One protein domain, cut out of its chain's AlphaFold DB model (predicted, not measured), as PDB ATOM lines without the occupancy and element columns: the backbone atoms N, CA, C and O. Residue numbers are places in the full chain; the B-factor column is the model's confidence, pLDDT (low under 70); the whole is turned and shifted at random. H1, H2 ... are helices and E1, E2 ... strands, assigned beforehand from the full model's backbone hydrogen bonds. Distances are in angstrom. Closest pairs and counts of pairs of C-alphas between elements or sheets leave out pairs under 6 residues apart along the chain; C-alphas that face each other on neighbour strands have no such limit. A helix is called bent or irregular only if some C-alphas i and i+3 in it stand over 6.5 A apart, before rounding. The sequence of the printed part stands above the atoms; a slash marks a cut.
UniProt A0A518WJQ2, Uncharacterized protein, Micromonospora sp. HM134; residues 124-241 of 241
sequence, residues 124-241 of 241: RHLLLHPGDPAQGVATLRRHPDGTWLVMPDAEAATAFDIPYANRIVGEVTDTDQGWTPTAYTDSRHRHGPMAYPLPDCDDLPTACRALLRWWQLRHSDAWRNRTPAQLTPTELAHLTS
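This is residues 124 to 241 of the 241 residues of an uncharacterized protein of Micromonospora sp. HM134 (UniProt A0A518WJQ2). A strongly twisted sheet of six strands curls round one long helix, H2, near the middle; the short helix H3 packs on H2, away from the sheet, and the short helix H1 sits beside the bent strand E2. The printed part has 118 residues, with three named helices and six named strands in the order E1 E2 E3 H1 E4 E5 E6 H2 H3. The antiparallel sheet runs E1 E2 E3 E4 E5 E6 and holds two meanders, E1 E2 E3 and E4 E5 E6, each strand the antiparallel neighbour of the one before; H2 on one face gives two layers. The class is mixed, and the whole is compact, with a radius of gyration of the C-alphas of 13.1 A and spans of 33 by 31 by 26 A.

E1, residues 124 to 129, and E2, residues 132 to 142, form a hairpin, with N 126 and O 138 within hydrogen-bond range at 3.1 A. E2 bends by 93 degrees at residue 135. E3, residues 148 to 152, forms a hairpin with E2, with N 139 and O 151 at 2.8 A. H1, residues 154 to 159, only just stands at the sheet's level, at a height of 3.9 A; its closest C-alphas with E2 are Ala 156 and Gly 136, 4.0 A apart. E4, residues 170 to 175, is antiparallel to E3, with N 148 and O 172 at 2.9 A. E5, residues 178 to 184, forms hairpins with E4, N 173 and O 180 at 3.0 A, and with E6, residues 195 to 197, N 183 and O 196 at 2.9 A. H2, residues 204 to 219, is on the sheet; its closest C-alphas with E5 are Ala 207 and Pro 181, 5.5 A apart. With residues 209 to 214 alone H2 touches H3, residues 233 to 239, at a steep tilt of 63 degrees, opposite ways; the closest C-alphas, of Ala 210 and Leu 239, are 4.6 A apart. In H1, H2 and H3 every O i to N i+4 pair is within hydrogen-bond range.

E1 begins with C-alpha 124 at (-3.171, -26.174, -4.194). E2 is 24.2 A long and H2 23.1 A. H3 ends with C-alpha 239 at (-17.861, -16.735, -18.203).

The two C-alphas farthest apart, of Gly 131 and Pro 193, are 36.7 A apart. The printed part has no cut. The link from H2 to H3 is long, and in it pLDDT is under 70 at residues 222, 223 and 228.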
ATOM      1  N   ARG A 124      -2.465 -27.169  -5.006       90.88
ATOM      2  CA  ARG A 124      -3.171 -26.174  -4.194       90.88
ATOM      3  C   ARG A 124      -4.670 -26.393  -4.323       90.88
ATOM      4  O   ARG A 124      -5.152 -26.772  -5.387       90.88
ATOM      5  N   HIS A 125      -5.408 -26.114  -3.261       92.75
ATOM      6  CA  HIS A 125      -6.863 -26.202  -3.256       92.75
ATOM      7  C   HIS A 125      -7.438 -24.818  -2.989       92.75
ATOM      8  O   HIS A 125      -6.874 -24.052  -2.210       92.75
ATOM      9  N   LEU A 126      -8.547 -24.483  -3.640       94.00
ATOM     10  CA  LEU A 126      -9.234 -23.213  -3.416       94.00
ATOM     11  C   LEU A 126     -10.749 -23.372  -3.487       94.00
ATOM     12  O   LEU A 126     -11.267 -24.221  -4.217       94.00
ATOM     13  N   LEU A 127     -11.452 -22.511  -2.757       95.81
ATOM     14  CA  LEU A 127     -12.893 -22.360  -2.896       95.81
ATOM     15  C   LEU A 127     -13.213 -21.651  -4.209       95.81
ATOM     16  O   LEU A 127     -12.659 -20.588  -4.492       95.81
ATOM     17  N   LEU A 128     -14.147 -22.203  -4.983       94.06
ATOM     18  CA  LEU A 128     -14.621 -21.544  -6.202       94.06
ATOM     19  C   LEU A 128     -15.354 -20.240  -5.889       94.06
ATOM     20  O   LEU A 128     -15.240 -19.282  -6.651       94.06
ATOM     21  N   HIS A 129     -16.052 -20.189  -4.755       93.19
ATOM     22  CA  HIS A 129     -16.665 -18.985  -4.210       93.19
ATOM     23  C   HIS A 129     -16.065 -18.686  -2.834       93.19
ATOM     24  O   HIS A 129     -16.217 -19.497  -1.918       93.19
ATOM     25  N   PRO A 130     -15.382 -17.539  -2.661       91.25
ATOM     26  CA  PRO A 130     -14.823 -17.167  -1.372       91.25
ATOM     27  C   PRO A 130     -15.887 -17.179  -0.274       91.25
ATOM     28  O   PRO A 130     -16.959 -16.593  -0.422       91.25
ATOM     29  N   GLY A 131     -15.585 -17.861   0.826       92.44
ATOM     30  CA  GLY A 131     -16.478 -18.010   1.970       92.44
ATOM     31  C   GLY A 131     -17.640 -18.991   1.802       92.44
ATOM     32  O   GLY A 131     -18.336 -19.245   2.784       92.44
ATOM     33  N   ASP A 132     -17.834 -19.580   0.618       93.44
ATOM     34  CA  ASP A 132     -18.905 -20.547   0.371       93.44
ATOM     35  C   ASP A 132     -18.358 -21.906  -0.106       93.44
ATOM     36  O   ASP A 132     -18.227 -22.153  -1.310       93.44
ATOM     37  N   PRO A 133     -18.062 -22.834   0.824       92.38
ATOM     38  CA  PRO A 133     -17.638 -24.183   0.470       92.38
ATOM     39  C   PRO A 133     -18.748 -25.024  -0.175       92.38
ATOM     40  O   PRO A 133     -18.444 -26.082  -0.715       92.38
ATOM     41  N   ALA A 134     -20.016 -24.591  -0.153       91.31
ATOM     42  CA  ALA A 134     -21.108 -25.321  -0.799       91.31
ATOM     43  C   ALA A 134     -21.070 -25.245  -2.327       91.31
ATOM     44  O   ALA A 134     -21.648 -26.105  -2.986       91.31
ATOM     45  N   GLN A 135     -20.337 -24.279  -2.886       92.00
ATOM     46  CA  GLN A 135     -20.070 -24.204  -4.328       92.00
ATOM     47  C   GLN A 135     -18.876 -25.065  -4.761       92.00
ATOM     48  O   GLN A 135     -18.481 -25.045  -5.927       92.00
ATOM     49  N   GLY A 136     -18.294 -25.820  -3.829       92.69
ATOM     50  CA  GLY A 136     -17.220 -26.759  -4.093       92.69
ATOM     51  C   GLY A 136     -15.827 -26.147  -4.207       92.69
ATOM     52  O   GLY A 136     -15.586 -24.947  -4.029       92.69
ATOM     53  N   VAL A 137     -14.882 -27.042  -4.478       95.12
ATOM     54  CA  VAL A 137     -13.440 -26.787  -4.443       95.12
ATOM     55  C   VAL A 137     -12.828 -27.115  -5.799       95.12
ATOM     56  O   VAL A 137     -13.177 -28.117  -6.424       95.12
ATOM     57  N   ALA A 138     -11.858 -26.309  -6.227       94.88
ATOM     58  CA  ALA A 138     -10.950 -26.684  -7.302       94.88
ATOM     59  C   ALA A 138      -9.612 -27.148  -6.721       94.88
ATOM     60  O   ALA A 138      -8.969 -26.431  -5.953       94.88
ATOM     61  N   THR A 139      -9.185 -28.343  -7.124       95.00
ATOM     62  CA  THR A 139      -7.808 -28.801  -6.947       95.00
ATOM     63  C   THR A 139      -7.002 -28.363  -8.156       95.00
ATOM     64  O   THR A 139      -7.376 -28.620  -9.301       95.00
ATOM     65  N   LEU A 140      -5.903 -27.673  -7.896       94.31
ATOM     66  CA  LEU A 140      -4.990 -27.165  -8.897       94.31
ATOM     67  C   LEU A 140      -3.667 -27.889  -8.769       94.31
ATOM     68  O   LEU A 140      -3.012 -27.796  -7.733       94.31
ATOM     69  N   ARG A 141      -3.242 -28.547  -9.840       93.75
ATOM     70  CA  ARG A 141      -1.950 -29.225  -9.890       93.75
ATOM     71  C   ARG A 141      -1.016 -28.501 -10.841       93.75
ATOM     72  O   ARG A 141      -1.357 -28.296 -12.006       93.75
ATOM     73  N   ARG A 142       0.157 -28.126 -10.350       92.50
ATOM     74  CA  ARG A 142       1.185 -27.453 -11.129       92.50
ATOM     75  C   ARG A 142       1.715 -28.396 -12.199       92.50
ATOM     76  O   ARG A 142       2.023 -29.557 -11.932       92.50
ATOM     77  N   HIS A 143       1.808 -27.894 -13.418       90.62
ATOM     78  CA  HIS A 143       2.446 -28.585 -14.523       90.62
ATOM     79  C   HIS A 143       3.892 -28.073 -14.702       90.62
ATOM     80  O   HIS A 143       4.165 -26.913 -14.379       90.62
ATOM     81  N   PRO A 144       4.832 -28.892 -15.216       86.00
ATOM     82  CA  PRO A 144       6.229 -28.484 -15.409       86.00
ATOM     83  C   PRO A 144       6.466 -27.222 -16.252       86.00
ATOM     84  O   PRO A 144       7.506 -26.590 -16.110       86.00
ATOM     85  N   ASP A 145       5.524 -26.840 -17.114       86.44
ATOM     86  CA  ASP A 145       5.585 -25.601 -17.909       86.44
ATOM     87  C   ASP A 145       5.061 -24.362 -17.163       86.44
ATOM     88  O   ASP A 145       4.982 -23.283 -17.738       86.44
ATOM     89  N   GLY A 146       4.729 -24.500 -15.878       84.94
ATOM     90  CA  GLY A 146       4.343 -23.391 -15.013       84.94
ATOM     91  C   GLY A 146       2.843 -23.107 -14.951       84.94
ATOM     92  O   GLY A 146       2.446 -22.263 -14.150       84.94
ATOM     93  N   THR A 147       2.005 -23.820 -15.708       91.88
ATOM     94  CA  THR A 147       0.543 -23.675 -15.617       91.88
ATOM     95  C   THR A 147      -0.044 -24.499 -14.472       91.88
ATOM     96  O   THR A 147       0.607 -25.371 -13.885       91.88
ATOM     97  N   TRP A 148      -1.313 -24.243 -14.160       94.62
ATOM     98  CA  TRP A 148      -2.071 -24.996 -13.170       94.62
ATOM     99  C   TRP A 148      -3.225 -25.737 -13.827       94.62
ATOM    100  O   TRP A 148      -4.159 -25.123 -14.334       94.62
ATOM    101  N   LEU A 149      -3.185 -27.063 -13.768       94.38
ATOM    102  CA  LEU A 149      -4.264 -27.934 -14.220       94.38
ATOM    103  C   LEU A 149      -5.412 -27.879 -13.216       94.38
ATOM    104  O   LEU A 149      -5.188 -28.104 -12.028       94.38
ATOM    105  N   VAL A 150      -6.629 -27.622 -13.692       94.75
ATOM    106  CA  VAL A 150      -7.809 -27.431 -12.842       94.75
ATOM    107  C   VAL A 150      -8.656 -28.691 -12.793       94.75
ATOM    108  O   VAL A 150      -9.032 -29.229 -13.834       94.75
ATOM    109  N   MET A 151      -8.985 -29.150 -11.586       94.62
ATOM    110  CA  MET A 151      -9.837 -30.310 -11.332       94.62
ATOM    111  C   MET A 151     -10.921 -29.945 -10.301       94.62
ATOM    112  O   MET A 151     -10.590 -29.774  -9.126       94.62
ATOM    113  N   PRO A 152     -12.202 -29.810 -10.696       94.31
ATOM    114  CA  PRO A 152     -13.286 -29.571  -9.752       94.31
ATOM    115  C   PRO A 152     -13.580 -30.825  -8.937       94.31
ATOM    116  O   PRO A 152     -13.516 -31.948  -9.448       94.31
ATOM    117  N   ASP A 153     -13.957 -30.630  -7.680       94.19
ATOM    118  CA  ASP A 153     -14.501 -31.696  -6.855       94.19
ATOM    119  C   ASP A 153     -15.974 -32.006  -7.221       94.19
ATOM    120  O   ASP A 153     -16.529 -31.495  -8.195       94.19
ATOM    121  N   ALA A 154     -16.614 -32.904  -6.470       93.06
ATOM    122  CA  ALA A 154     -17.986 -33.328  -6.758       93.06
ATOM    123  C   ALA A 154     -19.042 -32.241  -6.481       93.06
ATOM    124  O   ALA A 154     -20.024 -32.162  -7.220       93.06
ATOM    125  N   GLU A 155     -18.851 -31.420  -5.439       94.06
ATOM    126  CA  GLU A 155     -19.751 -30.294  -5.149       94.06
ATOM    127  C   GLU A 155     -19.645 -29.248  -6.259       94.06
ATOM    128  O   GLU A 155     -20.665 -28.829  -6.797       94.06
ATOM    129  N   ALA A 156     -18.422 -28.929  -6.690       93.38
ATOM    130  CA  ALA A 156     -18.176 -28.029  -7.811       93.38
ATOM    131  C   ALA A 156     -18.799 -28.543  -9.117       93.38
ATOM    132  O   ALA A 156     -19.488 -27.805  -9.814       93.38
ATOM    133  N   ALA A 157     -18.598 -29.821  -9.449       92.69
ATOM    134  CA  ALA A 157     -19.193 -30.406 -10.648       92.69
ATOM    135  C   ALA A 157     -20.729 -30.319 -10.624       92.69
ATOM    136  O   ALA A 157     -21.338 -30.014 -11.643       92.69
ATOM    137  N   THR A 158     -21.348 -30.513  -9.456       93.06
ATOM    138  CA  THR A 158     -22.804 -30.391  -9.287       93.06
ATOM    139  C   THR A 158     -23.267 -28.935  -9.382       93.06
ATOM    140  O   THR A 158     -24.240 -28.651 -10.075       93.06
ATOM    141  N   ALA A 159     -22.564 -28.002  -8.733       91.25
ATOM    142  CA  ALA A 159     -22.900 -26.577  -8.731       91.25
ATOM    143  C   ALA A 159     -22.854 -25.952 -10.136       91.25
ATOM    144  O   ALA A 159     -23.650 -25.067 -10.447       91.25
ATOM    145  N   PHE A 160     -21.955 -26.439 -10.994       90.12
ATOM    146  CA  PHE A 160     -21.789 -25.968 -12.371       90.12
ATOM    147  C   PHE A 160     -22.433 -26.890 -13.421       90.12
ATOM    148  O   PHE A 160     -22.210 -26.683 -14.609       90.12
ATOM    149  N   ASP A 161     -23.222 -27.891 -13.016       89.94
ATOM    150  CA  ASP A 161     -23.903 -28.837 -13.918       89.94
ATOM    151  C   ASP A 161     -22.953 -29.512 -14.936       89.94
ATOM    152  O   ASP A 161     -23.187 -29.568 -16.146       89.94
ATOM    153  N   ILE A 162     -21.812 -29.998 -14.437       87.56
ATOM    154  CA  ILE A 162     -20.787 -30.691 -15.222       87.56
ATOM    155  C   ILE A 162     -20.859 -32.195 -14.913       87.56
ATOM    156  O   ILE A 162     -20.782 -32.592 -13.750       87.56
ATOM    157  N   PRO A 163     -20.911 -33.076 -15.930       81.31
ATOM    158  CA  PRO A 163     -21.144 -34.510 -15.731       81.31
ATOM    159  C   PRO A 163     -19.979 -35.282 -15.094       81.31
ATOM    160  O   PRO A 163     -20.137 -36.451 -14.742       81.31
ATOM    161  N   TYR A 164     -18.794 -34.678 -14.965       82.00
ATOM    162  CA  TYR A 164     -17.595 -35.360 -14.480       82.00
ATOM    163  C   TYR A 164     -16.922 -34.558 -13.363       82.00
ATOM    164  O   TYR A 164     -16.428 -33.457 -13.594       82.00
ATOM    165  N   ALA A 165     -16.840 -35.152 -12.172       87.75
ATOM    166  CA  ALA A 165     -16.009 -34.664 -11.074       87.75
ATOM    167  C   ALA A 165     -14.581 -35.225 -11.167       87.75
ATOM    168  O   ALA A 165     -14.358 -36.279 -11.765       87.75
ATOM    169  N   ASN A 166     -13.615 -34.553 -10.533       88.19
ATOM    170  CA  ASN A 166     -12.214 -34.980 -10.424       88.19
ATOM    171  C   ASN A 166     -11.529 -35.248 -11.777       88.19
ATOM    172  O   ASN A 166     -10.632 -36.087 -11.880       88.19
ATOM    173  N   ARG A 167     -11.949 -34.543 -12.830       88.62
ATOM    174  CA  ARG A 167     -11.325 -34.583 -14.155       88.62
ATOM    175  C   ARG A 167     -10.695 -33.232 -14.456       88.62
ATOM    176  O   ARG A 167     -11.216 -32.207 -14.037       88.62
ATOM    177  N   ILE A 168      -9.593 -33.230 -15.202       90.75
ATOM    178  CA  ILE A 168      -8.998 -31.982 -15.685       90.75
ATOM    179  C   ILE A 168      -9.995 -31.298 -16.623       90.75
ATOM    180  O   ILE A 168     -10.372 -31.873 -17.647       90.75
ATOM    181  N   VAL A 169     -10.413 -30.088 -16.256       89.81
ATOM    182  CA  VAL A 169     -11.323 -29.240 -17.045       89.81
ATOM    183  C   VAL A 169     -10.574 -28.199 -17.882       89.81
ATOM    184  O   VAL A 169     -11.150 -27.546 -18.744       89.81
ATOM    185  N   GLY A 170      -9.276 -28.053 -17.669       92.31
ATOM    186  CA  GLY A 170      -8.440 -27.118 -18.401       92.31
ATOM    187  C   GLY A 170      -7.260 -26.696 -17.553       92.31
ATOM    188  O   GLY A 170      -6.917 -27.358 -16.566       92.31
ATOM    189  N   GLU A 171      -6.671 -25.571 -17.920       95.00
ATOM    190  CA  GLU A 171      -5.588 -24.963 -17.165       95.00
ATOM    191  C   GLU A 171      -5.747 -23.465 -17.017       95.00
ATOM    192  O   GLU A 171      -6.437 -22.812 -17.797       95.00
ATOM    193  N   VAL A 172      -5.082 -22.936 -16.002       95.19
ATOM    194  CA  VAL A 172      -4.946 -21.506 -15.762       95.19
ATOM    195  C   VAL A 172      -3.467 -21.159 -15.712       95.19
ATOM    196  O   VAL A 172      -2.672 -21.847 -15.061       95.19
ATOM    197  N   THR A 173      -3.107 -20.093 -16.413       94.12
ATOM    198  CA  THR A 173      -1.739 -19.582 -16.483       94.12
ATOM    199  C   THR A 173      -1.703 -18.200 -15.857       94.12
ATOM    200  O   THR A 173      -2.617 -17.409 -16.069       94.12
ATOM    201  N   ASP A 174      -0.674 -17.936 -15.060       92.62
ATOM    202  CA  ASP A 174      -0.413 -16.608 -14.509       92.62
ATOM    203  C   ASP A 174       0.326 -15.777 -15.566       92.62
ATOM    204  O   ASP A 174       1.334 -16.231 -16.115       92.62
ATOM    205  N   THR A 175      -0.202 -14.604 -15.896       89.19
ATOM    206  CA  THR A 175       0.322 -13.700 -16.927       89.19
ATOM    207  C   THR A 175       0.364 -12.267 -16.403       89.19
ATOM    208  O   THR A 175      -0.263 -11.940 -15.398       89.19
ATOM    209  N   ASP A 176       1.039 -11.366 -17.120       87.12
ATOM    210  CA  ASP A 176       1.098  -9.944 -16.745       87.12
ATOM    211  C   ASP A 176      -0.286  -9.260 -16.708       87.12
ATOM    212  O   ASP A 176      -0.441  -8.209 -16.086       87.12
ATOM    213  N   GLN A 177      -1.292  -9.840 -17.376       83.56
ATOM    214  CA  GLN A 177      -2.669  -9.333 -17.434       83.56
ATOM    215  C   GLN A 177      -3.600  -9.990 -16.403       83.56
ATOM    216  O   GLN A 177      -4.783  -9.667 -16.362       83.56
ATOM    217  N   GLY A 178      -3.076 -10.888 -15.565       91.44
ATOM    218  CA  GLY A 178      -3.841 -11.684 -14.612       91.44
ATOM    219  C   GLY A 178      -3.836 -13.167 -14.976       91.44
ATOM    220  O   GLY A 178      -2.876 -13.695 -15.538       91.44
ATOM    221  N   TRP A 179      -4.919 -13.860 -14.644       94.31
ATOM    222  CA  TRP A 179      -5.055 -15.296 -14.856       94.31
ATOM    223  C   TRP A 179      -5.754 -15.587 -16.177       94.31
ATOM    224  O   TRP A 179      -6.914 -15.220 -16.354       94.31
ATOM    225  N   THR A 180      -5.083 -16.321 -17.064       94.31
ATOM    226  CA  THR A 180      -5.624 -16.724 -18.367       94.31
ATOM    227  C   THR A 180      -6.096 -18.182 -18.314       94.31
ATOM    228  O   THR A 180      -5.261 -19.096 -18.241       94.31
ATOM    229  N   PRO A 181      -7.417 -18.450 -18.348       94.62
ATOM    230  CA  PRO A 181      -7.948 -19.802 -18.437       94.62
ATOM    231  C   PRO A 181      -7.930 -20.324 -19.878       94.62
ATOM    232  O   PRO A 181      -8.322 -19.640 -20.818       94.62
ATOM    233  N   THR A 182      -7.532 -21.580 -20.057       93.00
ATOM    234  CA  THR A 182      -7.604 -22.293 -21.337       93.00
ATOM    235  C   THR A 182      -8.332 -23.617 -21.154       93.00
ATOM    236  O   THR A 182      -7.895 -24.494 -20.404       93.00
ATOM    237  N   ALA A 183      -9.453 -23.772 -21.854       90.50
ATOM    238  CA  ALA A 183     -10.261 -24.981 -21.812       90.50
ATOM    239  C   ALA A 183      -9.880 -25.942 -22.945       90.50
ATOM    240  O   ALA A 183      -9.647 -25.528 -24.079       90.50
ATOM    241  N   TYR A 184      -9.863 -27.243 -22.669       85.75
ATOM    242  CA  TYR A 184      -9.663 -28.280 -23.684       85.75
ATOM    243  C   TYR A 184     -10.426 -29.548 -23.311       85.75
ATOM    244  O   TYR A 184     -10.606 -29.874 -22.141       85.75
ATOM    245  N   THR A 185     -10.881 -30.288 -24.320       75.94
ATOM    246  CA  THR A 185     -11.696 -31.504 -24.137       75.94
ATOM    247  C   THR A 185     -10.874 -32.743 -23.786       75.94
ATOM    248  O   THR A 185     -11.372 -33.678 -23.152       75.94
ATOM    249  N   ASP A 186      -9.607 -32.740 -24.190       77.06
ATOM    250  CA  ASP A 186      -8.612 -33.758 -23.883       77.06
ATOM    251  C   ASP A 186      -7.287 -33.052 -23.582       77.06
ATOM    252  O   ASP A 186      -6.868 -32.164 -24.322       77.06
ATOM    253  N   SER A 187      -6.617 -33.479 -22.515       75.00
ATOM    254  CA  SER A 187      -5.250 -33.083 -22.159       75.00
ATOM    255  C   SER A 187      -4.250 -33.158 -23.320       75.00
ATOM    256  O   SER A 187      -3.316 -32.365 -23.385       75.00
ATOM    257  N   ARG A 188      -4.458 -34.068 -24.280       79.25
ATOM    258  CA  ARG A 188      -3.618 -34.190 -25.483       79.25
ATOM    259  C   ARG A 188      -3.752 -33.004 -26.439       79.25
ATOM    260  O   ARG A 188      -2.848 -32.756 -27.227       79.25
ATOM    261  N   HIS A 189      -4.859 -32.268 -26.371       80.25
ATOM    262  CA  HIS A 189      -5.144 -31.121 -27.233       80.25
ATOM    263  C   HIS A 189      -4.671 -29.787 -26.669       80.25
ATOM    264  O   HIS A 189      -4.893 -28.754 -27.295       80.25
ATOM    265  N   ARG A 190      -3.998 -29.808 -25.519       76.44
ATOM    266  CA  ARG A 190      -3.526 -28.626 -24.805       76.44
ATOM    267  C   ARG A 190      -2.743 -27.629 -25.672       76.44
ATOM    268  O   ARG A 190      -2.904 -26.430 -25.509       76.44
ATOM    269  N   HIS A 191      -1.945 -28.121 -26.619       75.12
ATOM    270  CA  HIS A 191      -1.144 -27.296 -27.536       75.12
ATOM    271  C   HIS A 191      -1.665 -27.340 -28.983       75.12
ATOM    272  O   HIS A 191      -0.901 -27.192 -29.934       75.12
ATOM    273  N   GLY A 192      -2.954 -27.629 -29.162       73.56
ATOM    274  CA  GLY A 192      -3.561 -27.871 -30.466       73.56
ATOM    275  C   GLY A 192      -4.739 -26.949 -30.779       73.56
ATOM    276  O   GLY A 192      -5.169 -26.160 -29.942       73.56
ATOM    277  N   PRO A 193      -5.348 -27.102 -31.967       72.44
ATOM    278  CA  PRO A 193      -6.500 -26.304 -32.405       72.44
ATOM    279  C   PRO A 193      -7.782 -26.551 -31.583       72.44
ATOM    280  O   PRO A 193      -8.812 -25.935 -31.838       72.44
ATOM    281  N   MET A 194      -7.733 -27.482 -30.625       79.88
ATOM    282  CA  MET A 194      -8.812 -27.808 -29.689       79.88
ATOM    283  C   MET A 194      -8.530 -27.311 -28.259       79.88
ATOM    284  O   MET A 194      -9.215 -27.732 -27.324       79.88
ATOM    285  N   ALA A 195      -7.541 -26.427 -28.094       85.44
ATOM    286  CA  ALA A 195      -7.386 -25.581 -26.920       85.44
ATOM    287  C   ALA A 195      -8.110 -24.254 -27.158       85.44
ATOM    288  O   ALA A 195      -7.923 -23.602 -28.187       85.44
ATOM    289  N   TYR A 196      -8.955 -23.868 -26.211       87.00
ATOM    290  CA  TYR A 196      -9.783 -22.685 -26.319       87.00
ATOM    291  C   TYR A 196      -9.424 -21.682 -25.220       87.00
ATOM    292  O   TYR A 196      -9.785 -21.912 -24.062       87.00
ATOM    293  N   PRO A 197      -8.726 -20.584 -25.557       89.62
ATOM    294  CA  PRO A 197      -8.462 -19.526 -24.597       89.62
ATOM    295  C   PRO A 197      -9.779 -18.840 -24.221       89.62
ATOM    296  O   PRO A 197     -10.628 -18.574 -25.079       89.62
ATOM    297  N   LEU A 198      -9.955 -18.598 -22.929       90.44
ATOM    298  CA  LEU A 198     -11.061 -17.838 -22.361       90.44
ATOM    299  C   LEU A 198     -10.565 -16.434 -21.974       90.44
ATOM    300  O   LEU A 198      -9.354 -16.223 -21.918       90.44
ATOM    301  N   PRO A 199     -11.470 -15.466 -21.733       90.12
ATOM    302  CA  PRO A 199     -11.062 -14.125 -21.329       90.12
ATOM    303  C   PRO A 199     -10.229 -14.132 -20.042       90.12
ATOM    304  O   PRO A 199     -10.493 -14.927 -19.134       90.12
ATOM    305  N   ASP A 200      -9.260 -13.222 -19.966       91.00
ATOM    306  CA  ASP A 200      -8.425 -13.040 -18.781       91.00
ATOM    307  C   ASP A 200      -9.262 -12.625 -17.567       91.00
ATOM    308  O   ASP A 200     -10.299 -11.964 -17.686       91.00
ATOM    309  N   CYS A 201      -8.820 -13.056 -16.390       92.06
ATOM    310  CA  CYS A 201      -9.499 -12.841 -15.120       92.06
ATOM    311  C   CYS A 201      -8.542 -12.216 -14.101       92.06
ATOM    312  O   CYS A 201      -7.382 -12.617 -13.999       92.06
ATOM    313  N   ASP A 202      -9.055 -11.302 -13.278       92.12
ATOM    314  CA  ASP A 202      -8.256 -10.604 -12.260       92.12
ATOM    315  C   ASP A 202      -7.758 -11.545 -11.148       92.12
ATOM    316  O   ASP A 202      -6.722 -11.307 -10.527       92.12
ATOM    317  N   ASP A 203      -8.490 -12.632 -10.888       92.69
ATOM    318  CA  ASP A 203      -8.172 -13.590  -9.837       92.69
ATOM    319  C   ASP A 203      -8.337 -15.052 -10.278       92.69
ATOM    320  O   ASP A 203      -9.080 -15.409 -11.197       92.69
ATOM    321  N   LEU A 204      -7.609 -15.914  -9.573       93.19
ATOM    322  CA  LEU A 204      -7.548 -17.343  -9.828       93.19
ATOM    323  C   LEU A 204      -8.895 -18.070  -9.623       93.19
ATOM    324  O   LEU A 204      -9.253 -18.863 -10.498       93.19
ATOM    325  N   PRO A 205      -9.647 -17.868  -8.518       94.50
ATOM    326  CA  PRO A 205     -11.001 -18.408  -8.393       94.50
ATOM    327  C   PRO A 205     -11.898 -18.083  -9.591       94.50
ATOM    328  O   PRO A 205     -12.566 -18.977 -10.108       94.50
ATOM    329  N   THR A 206     -11.884 -16.840 -10.068       94.50
ATOM    330  CA  THR A 206     -12.660 -16.381 -11.224       94.50
ATOM    331  C   THR A 206     -12.227 -17.097 -12.500       94.50
ATOM    332  O   THR A 206     -13.084 -17.617 -13.216       94.50
ATOM    333  N   ALA A 207     -10.920 -17.262 -12.734       94.81
ATOM    334  CA  ALA A 207     -10.418 -18.050 -13.862       94.81
ATOM    335  C   ALA A 207     -10.871 -19.524 -13.806       94.81
ATOM    336  O   ALA A 207     -11.287 -20.100 -14.815       94.81
ATOM    337  N   CYS A 208     -10.859 -20.137 -12.617       94.94
ATOM    338  CA  CYS A 208     -11.388 -21.486 -12.409       94.94
ATOM    339  C   CYS A 208     -12.899 -21.556 -12.690       94.94
ATOM    340  O   CYS A 208     -13.347 -22.477 -13.373       94.94
ATOM    341  N   ARG A 209     -13.688 -20.581 -12.215       95.19
ATOM    342  CA  ARG A 209     -15.131 -20.504 -12.504       95.19
ATOM    343  C   ARG A 209     -15.400 -20.332 -13.998       95.19
ATOM    344  O   ARG A 209     -16.305 -20.984 -14.511       95.19
ATOM    345  N   ALA A 210     -14.597 -19.541 -14.711       94.00
ATOM    346  CA  ALA A 210     -14.721 -19.373 -16.157       94.00
ATOM    347  C   ALA A 210     -14.563 -20.703 -16.912       94.00
ATOM    348  O   ALA A 210     -15.365 -21.003 -17.800       94.00
ATOM    349  N   LEU A 211     -13.601 -21.549 -16.514       93.94
ATOM    350  CA  LEU A 211     -13.452 -22.902 -17.069       93.94
ATOM    351  C   LEU A 211     -14.690 -23.768 -16.810       93.94
ATOM    352  O   LEU A 211     -15.155 -24.468 -17.711       93.94
ATOM    353  N   LEU A 212     -15.236 -23.726 -15.594       92.94
ATOM    354  CA  LEU A 212     -16.407 -24.526 -15.235       92.94
ATOM    355  C   LEU A 212     -17.660 -24.067 -15.986       92.94
ATOM    356  O   LEU A 212     -18.362 -24.900 -16.553       92.94
ATOM    357  N   ARG A 213     -17.895 -22.757 -16.098       92.06
ATOM    358  CA  ARG A 213     -19.004 -22.208 -16.898       92.06
ATOM    359  C   ARG A 213     -18.860 -22.507 -18.384       92.06
ATOM    360  O   ARG A 213     -19.856 -22.760 -19.058       92.06
ATOM    361  N   TRP A 214     -17.634 -22.537 -18.908       90.12
ATOM    362  CA  TRP A 214     -17.408 -22.980 -20.281       90.12
ATOM    363  C   TRP A 214     -17.834 -24.437 -20.471       90.12
ATOM    364  O   TRP A 214     -18.525 -24.762 -21.438       90.12
ATOM    365  N   TRP A 215     -17.472 -25.316 -19.534       89.19
ATOM    366  CA  TRP A 215     -17.894 -26.713 -19.576       89.19
ATOM    367  C   TRP A 215     -19.396 -26.888 -19.385       89.19
ATOM    368  O   TRP A 215     -19.977 -27.733 -20.063       89.19
ATOM    369  N   GLN A 216     -20.027 -26.089 -18.529       89.88
ATOM    370  CA  GLN A 216     -21.480 -26.046 -18.386       89.88
ATOM    371  C   GLN A 216     -22.143 -25.695 -19.721       89.88
ATOM    372  O   GLN A 216     -22.975 -26.444 -20.232       89.88
ATOM    373  N   LEU A 217     -21.712 -24.595 -20.348       86.81
ATOM    374  CA  LEU A 217     -22.224 -24.177 -21.648       86.81
ATOM    375  C   LEU A 217     -22.002 -25.260 -22.703       86.81
ATOM    376  O   LEU A 217     -22.896 -25.509 -23.506       86.81
ATOM    377  N   ARG A 218     -20.847 -25.932 -22.669       84.94
ATOM    378  CA  ARG A 218     -20.503 -27.027 -23.577       84.94
ATOM    379  C   ARG A 218     -21.403 -28.255 -23.445       84.94
ATOM    380  O   ARG A 218     -21.649 -28.930 -24.443       84.94
ATOM    381  N   HIS A 219     -21.848 -28.570 -22.238       82.56
ATOM    382  CA  HIS A 219     -22.746 -29.700 -21.999       82.56
ATOM    383  C   HIS A 219     -24.223 -29.323 -22.102       82.56
ATOM    384  O   HIS A 219     -25.062 -30.212 -22.193       82.56
ATOM    385  N   SER A 220     -24.542 -28.031 -22.144       80.38
ATOM    386  CA  SER A 220     -25.904 -27.575 -22.384       80.38
ATOM    387  C   SER A 220     -26.368 -27.876 -23.814       80.38
ATOM    388  O   SER A 220     -25.585 -27.854 -24.771       80.38
ATOM    389  N   ASP A 221     -27.680 -28.032 -23.993       70.19
ATOM    390  CA  ASP A 221     -28.311 -28.164 -25.316       70.19
ATOM    391  C   ASP A 221     -28.027 -26.963 -26.239       70.19
ATOM    392  O   ASP A 221     -28.097 -27.056 -27.470       70.19
ATOM    393  N   ALA A 222     -27.657 -25.817 -25.657       69.12
ATOM    394  CA  ALA A 222     -27.271 -24.623 -26.396       69.12
ATOM    395  C   ALA A 222     -25.911 -24.767 -27.107       69.12
ATOM    396  O   ALA A 222     -25.571 -23.918 -27.941       69.12
ATOM    397  N   TRP A 223     -25.120 -25.809 -26.819       69.38
ATOM    398  CA  TRP A 223     -23.735 -25.874 -27.281       69.38
ATOM    399  C   TRP A 223     -23.552 -26.056 -28.790       69.38
ATOM    400  O   TRP A 223     -22.632 -25.465 -29.339       69.38
ATOM    401  N   ARG A 224     -24.396 -26.800 -29.515       70.25
ATOM    402  CA  ARG A 224     -24.374 -26.924 -31.002       70.25
ATOM    403  C   ARG A 224     -22.984 -27.015 -31.688       70.25
ATOM    404  O   ARG A 224     -22.839 -26.563 -32.821       70.25
ATOM    405  N   ASN A 225     -21.963 -27.589 -31.042       70.38
ATOM    406  CA  ASN A 225     -20.570 -27.624 -31.528       70.38
ATOM    407  C   ASN A 225     -19.937 -26.243 -31.804       70.38
ATOM    408  O   ASN A 225     -19.039 -26.132 -32.641       70.38
ATOM    409  N   ARG A 226     -20.391 -25.194 -31.110       73.56
ATOM    410  CA  ARG A 226     -19.800 -23.856 -31.209       73.56
ATOM    411  C   ARG A 226     -18.375 -23.844 -30.640       73.56
ATOM    412  O   ARG A 226     -17.995 -24.701 -29.853       73.56
ATOM    413  N   THR A 227     -17.561 -22.885 -31.056       72.12
ATOM    414  CA  THR A 227     -16.259 -22.576 -30.436       72.12
ATOM    415  C   THR A 227     -16.385 -21.308 -29.587       72.12
ATOM    416  O   THR A 227     -17.316 -20.537 -29.813       72.12
ATOM    417  N   PRO A 228     -15.475 -21.027 -28.635       69.56
ATOM    418  CA  PRO A 228     -15.548 -19.801 -27.829       69.56
ATOM    419  C   PRO A 228     -15.571 -18.497 -28.630       69.56
ATOM    420  O   PRO A 228     -16.244 -17.556 -28.230       69.56
ATOM    421  N   ALA A 229     -14.951 -18.468 -29.813       71.88
ATOM    422  CA  ALA A 229     -15.024 -17.329 -30.733       71.88
ATOM    423  C   ALA A 229     -16.432 -17.085 -31.322       71.88
ATOM    424  O   ALA A 229     -16.689 -16.037 -31.903       71.88
ATOM    425  N   GLN A 230     -17.338 -18.058 -31.203       77.00
ATOM    426  CA  GLN A 230     -18.723 -17.995 -31.684       77.00
ATOM    427  C   GLN A 230     -19.720 -17.720 -30.549       77.00
ATOM    428  O   GLN A 230     -20.934 -17.824 -30.756       77.00
ATOM    429  N   LEU A 231     -19.225 -17.415 -29.347       79.00
ATOM    430  CA  LEU A 231     -20.053 -17.006 -28.224       79.00
ATOM    431  C   LEU A 231     -20.499 -15.559 -28.392       79.00
ATOM    432  O   LEU A 231     -19.753 -14.695 -28.852       79.00
ATOM    433  N   THR A 232     -21.743 -15.301 -28.012       81.94
ATOM    434  CA  THR A 232     -22.269 -13.941 -27.940       81.94
ATOM    435  C   THR A 232     -21.530 -13.143 -26.859       81.94
ATOM    436  O   THR A 232     -21.031 -13.728 -25.895       81.94
ATOM    437  N   PRO A 233     -21.498 -11.802 -26.949       81.38
ATOM    438  CA  PRO A 233     -20.910 -10.969 -25.900       81.38
ATOM    439  C   PRO A 233     -21.495 -11.250 -24.508       81.38
ATOM    440  O   PRO A 233     -20.769 -11.233 -23.522       81.38
ATOM    441  N   THR A 234     -22.790 -11.569 -24.430       81.88
ATOM    442  CA  THR A 234     -23.466 -11.937 -23.179       81.88
ATOM    443  C   THR A 234     -22.977 -13.277 -22.627       81.88
ATOM    444  O   THR A 234     -22.738 -13.387 -21.430       81.88
ATOM    445  N   GLU A 235     -22.794 -14.289 -23.482       82.06
ATOM    446  CA  GLU A 235     -22.229 -15.585 -23.076       82.06
ATOM    447  C   GLU A 235     -20.770 -15.432 -22.617       82.06
ATOM    448  O   GLU A 235     -20.390 -16.031 -21.618       82.06
ATOM    449  N   LEU A 236     -19.973 -14.592 -23.288       81.19
ATOM    450  CA  LEU A 236     -18.598 -14.288 -22.874       81.19
ATOM    451  C   LEU A 236     -18.548 -13.561 -21.528       81.19
ATOM    452  O   LEU A 236     -17.763 -13.945 -20.666       81.19
ATOM    453  N   ALA A 237     -19.412 -12.565 -21.320       81.19
ATOM    454  CA  ALA A 237     -19.513 -11.859 -20.044       81.19
ATOM    455  C   ALA A 237     -19.955 -12.786 -18.900       81.19
ATOM    456  O   ALA A 237     -19.524 -12.616 -17.765       81.19
ATOM    457  N   HIS A 238     -20.780 -13.796 -19.190       83.88
ATOM    458  CA  HIS A 238     -21.185 -14.785 -18.195       83.88
ATOM    459  C   HIS A 238     -20.028 -15.690 -17.746       83.88
ATOM    460  O   HIS A 238     -20.034 -16.171 -16.615       83.88
ATOM    461  N   LEU A 239     -19.015 -15.920 -18.591       81.94
ATOM    462  CA  LEU A 239     -17.861 -16.735 -18.203       81.94
ATOM    463  C   LEU A 239     -17.067 -16.081 -17.070       81.94
ATOM    464  O   LEU A 239     -16.677 -16.778 -16.136       81.94
ATOM    465  N   THR A 240     -16.886 -14.761 -17.107       76.75
ATOM    466  CA  THR A 240     -16.031 -14.019 -16.165       76.75
ATOM    467  C   THR A 240     -16.761 -13.443 -14.947       76.75
ATOM    468  O   THR A 240     -16.122 -12.807 -14.113       76.75
ATOM    469  N   SER A 241     -18.079 -13.654 -14.821       72.75
ATOM    470  CA  SER A 241     -18.903 -13.074 -13.745       72.75
ATOM    471  C   SER A 241     -18.939 -13.878 -12.436       72.75
ATOM    472  O   SER A 241     -18.077 -14.747 -12.173       72.75
TER     473      SER A 241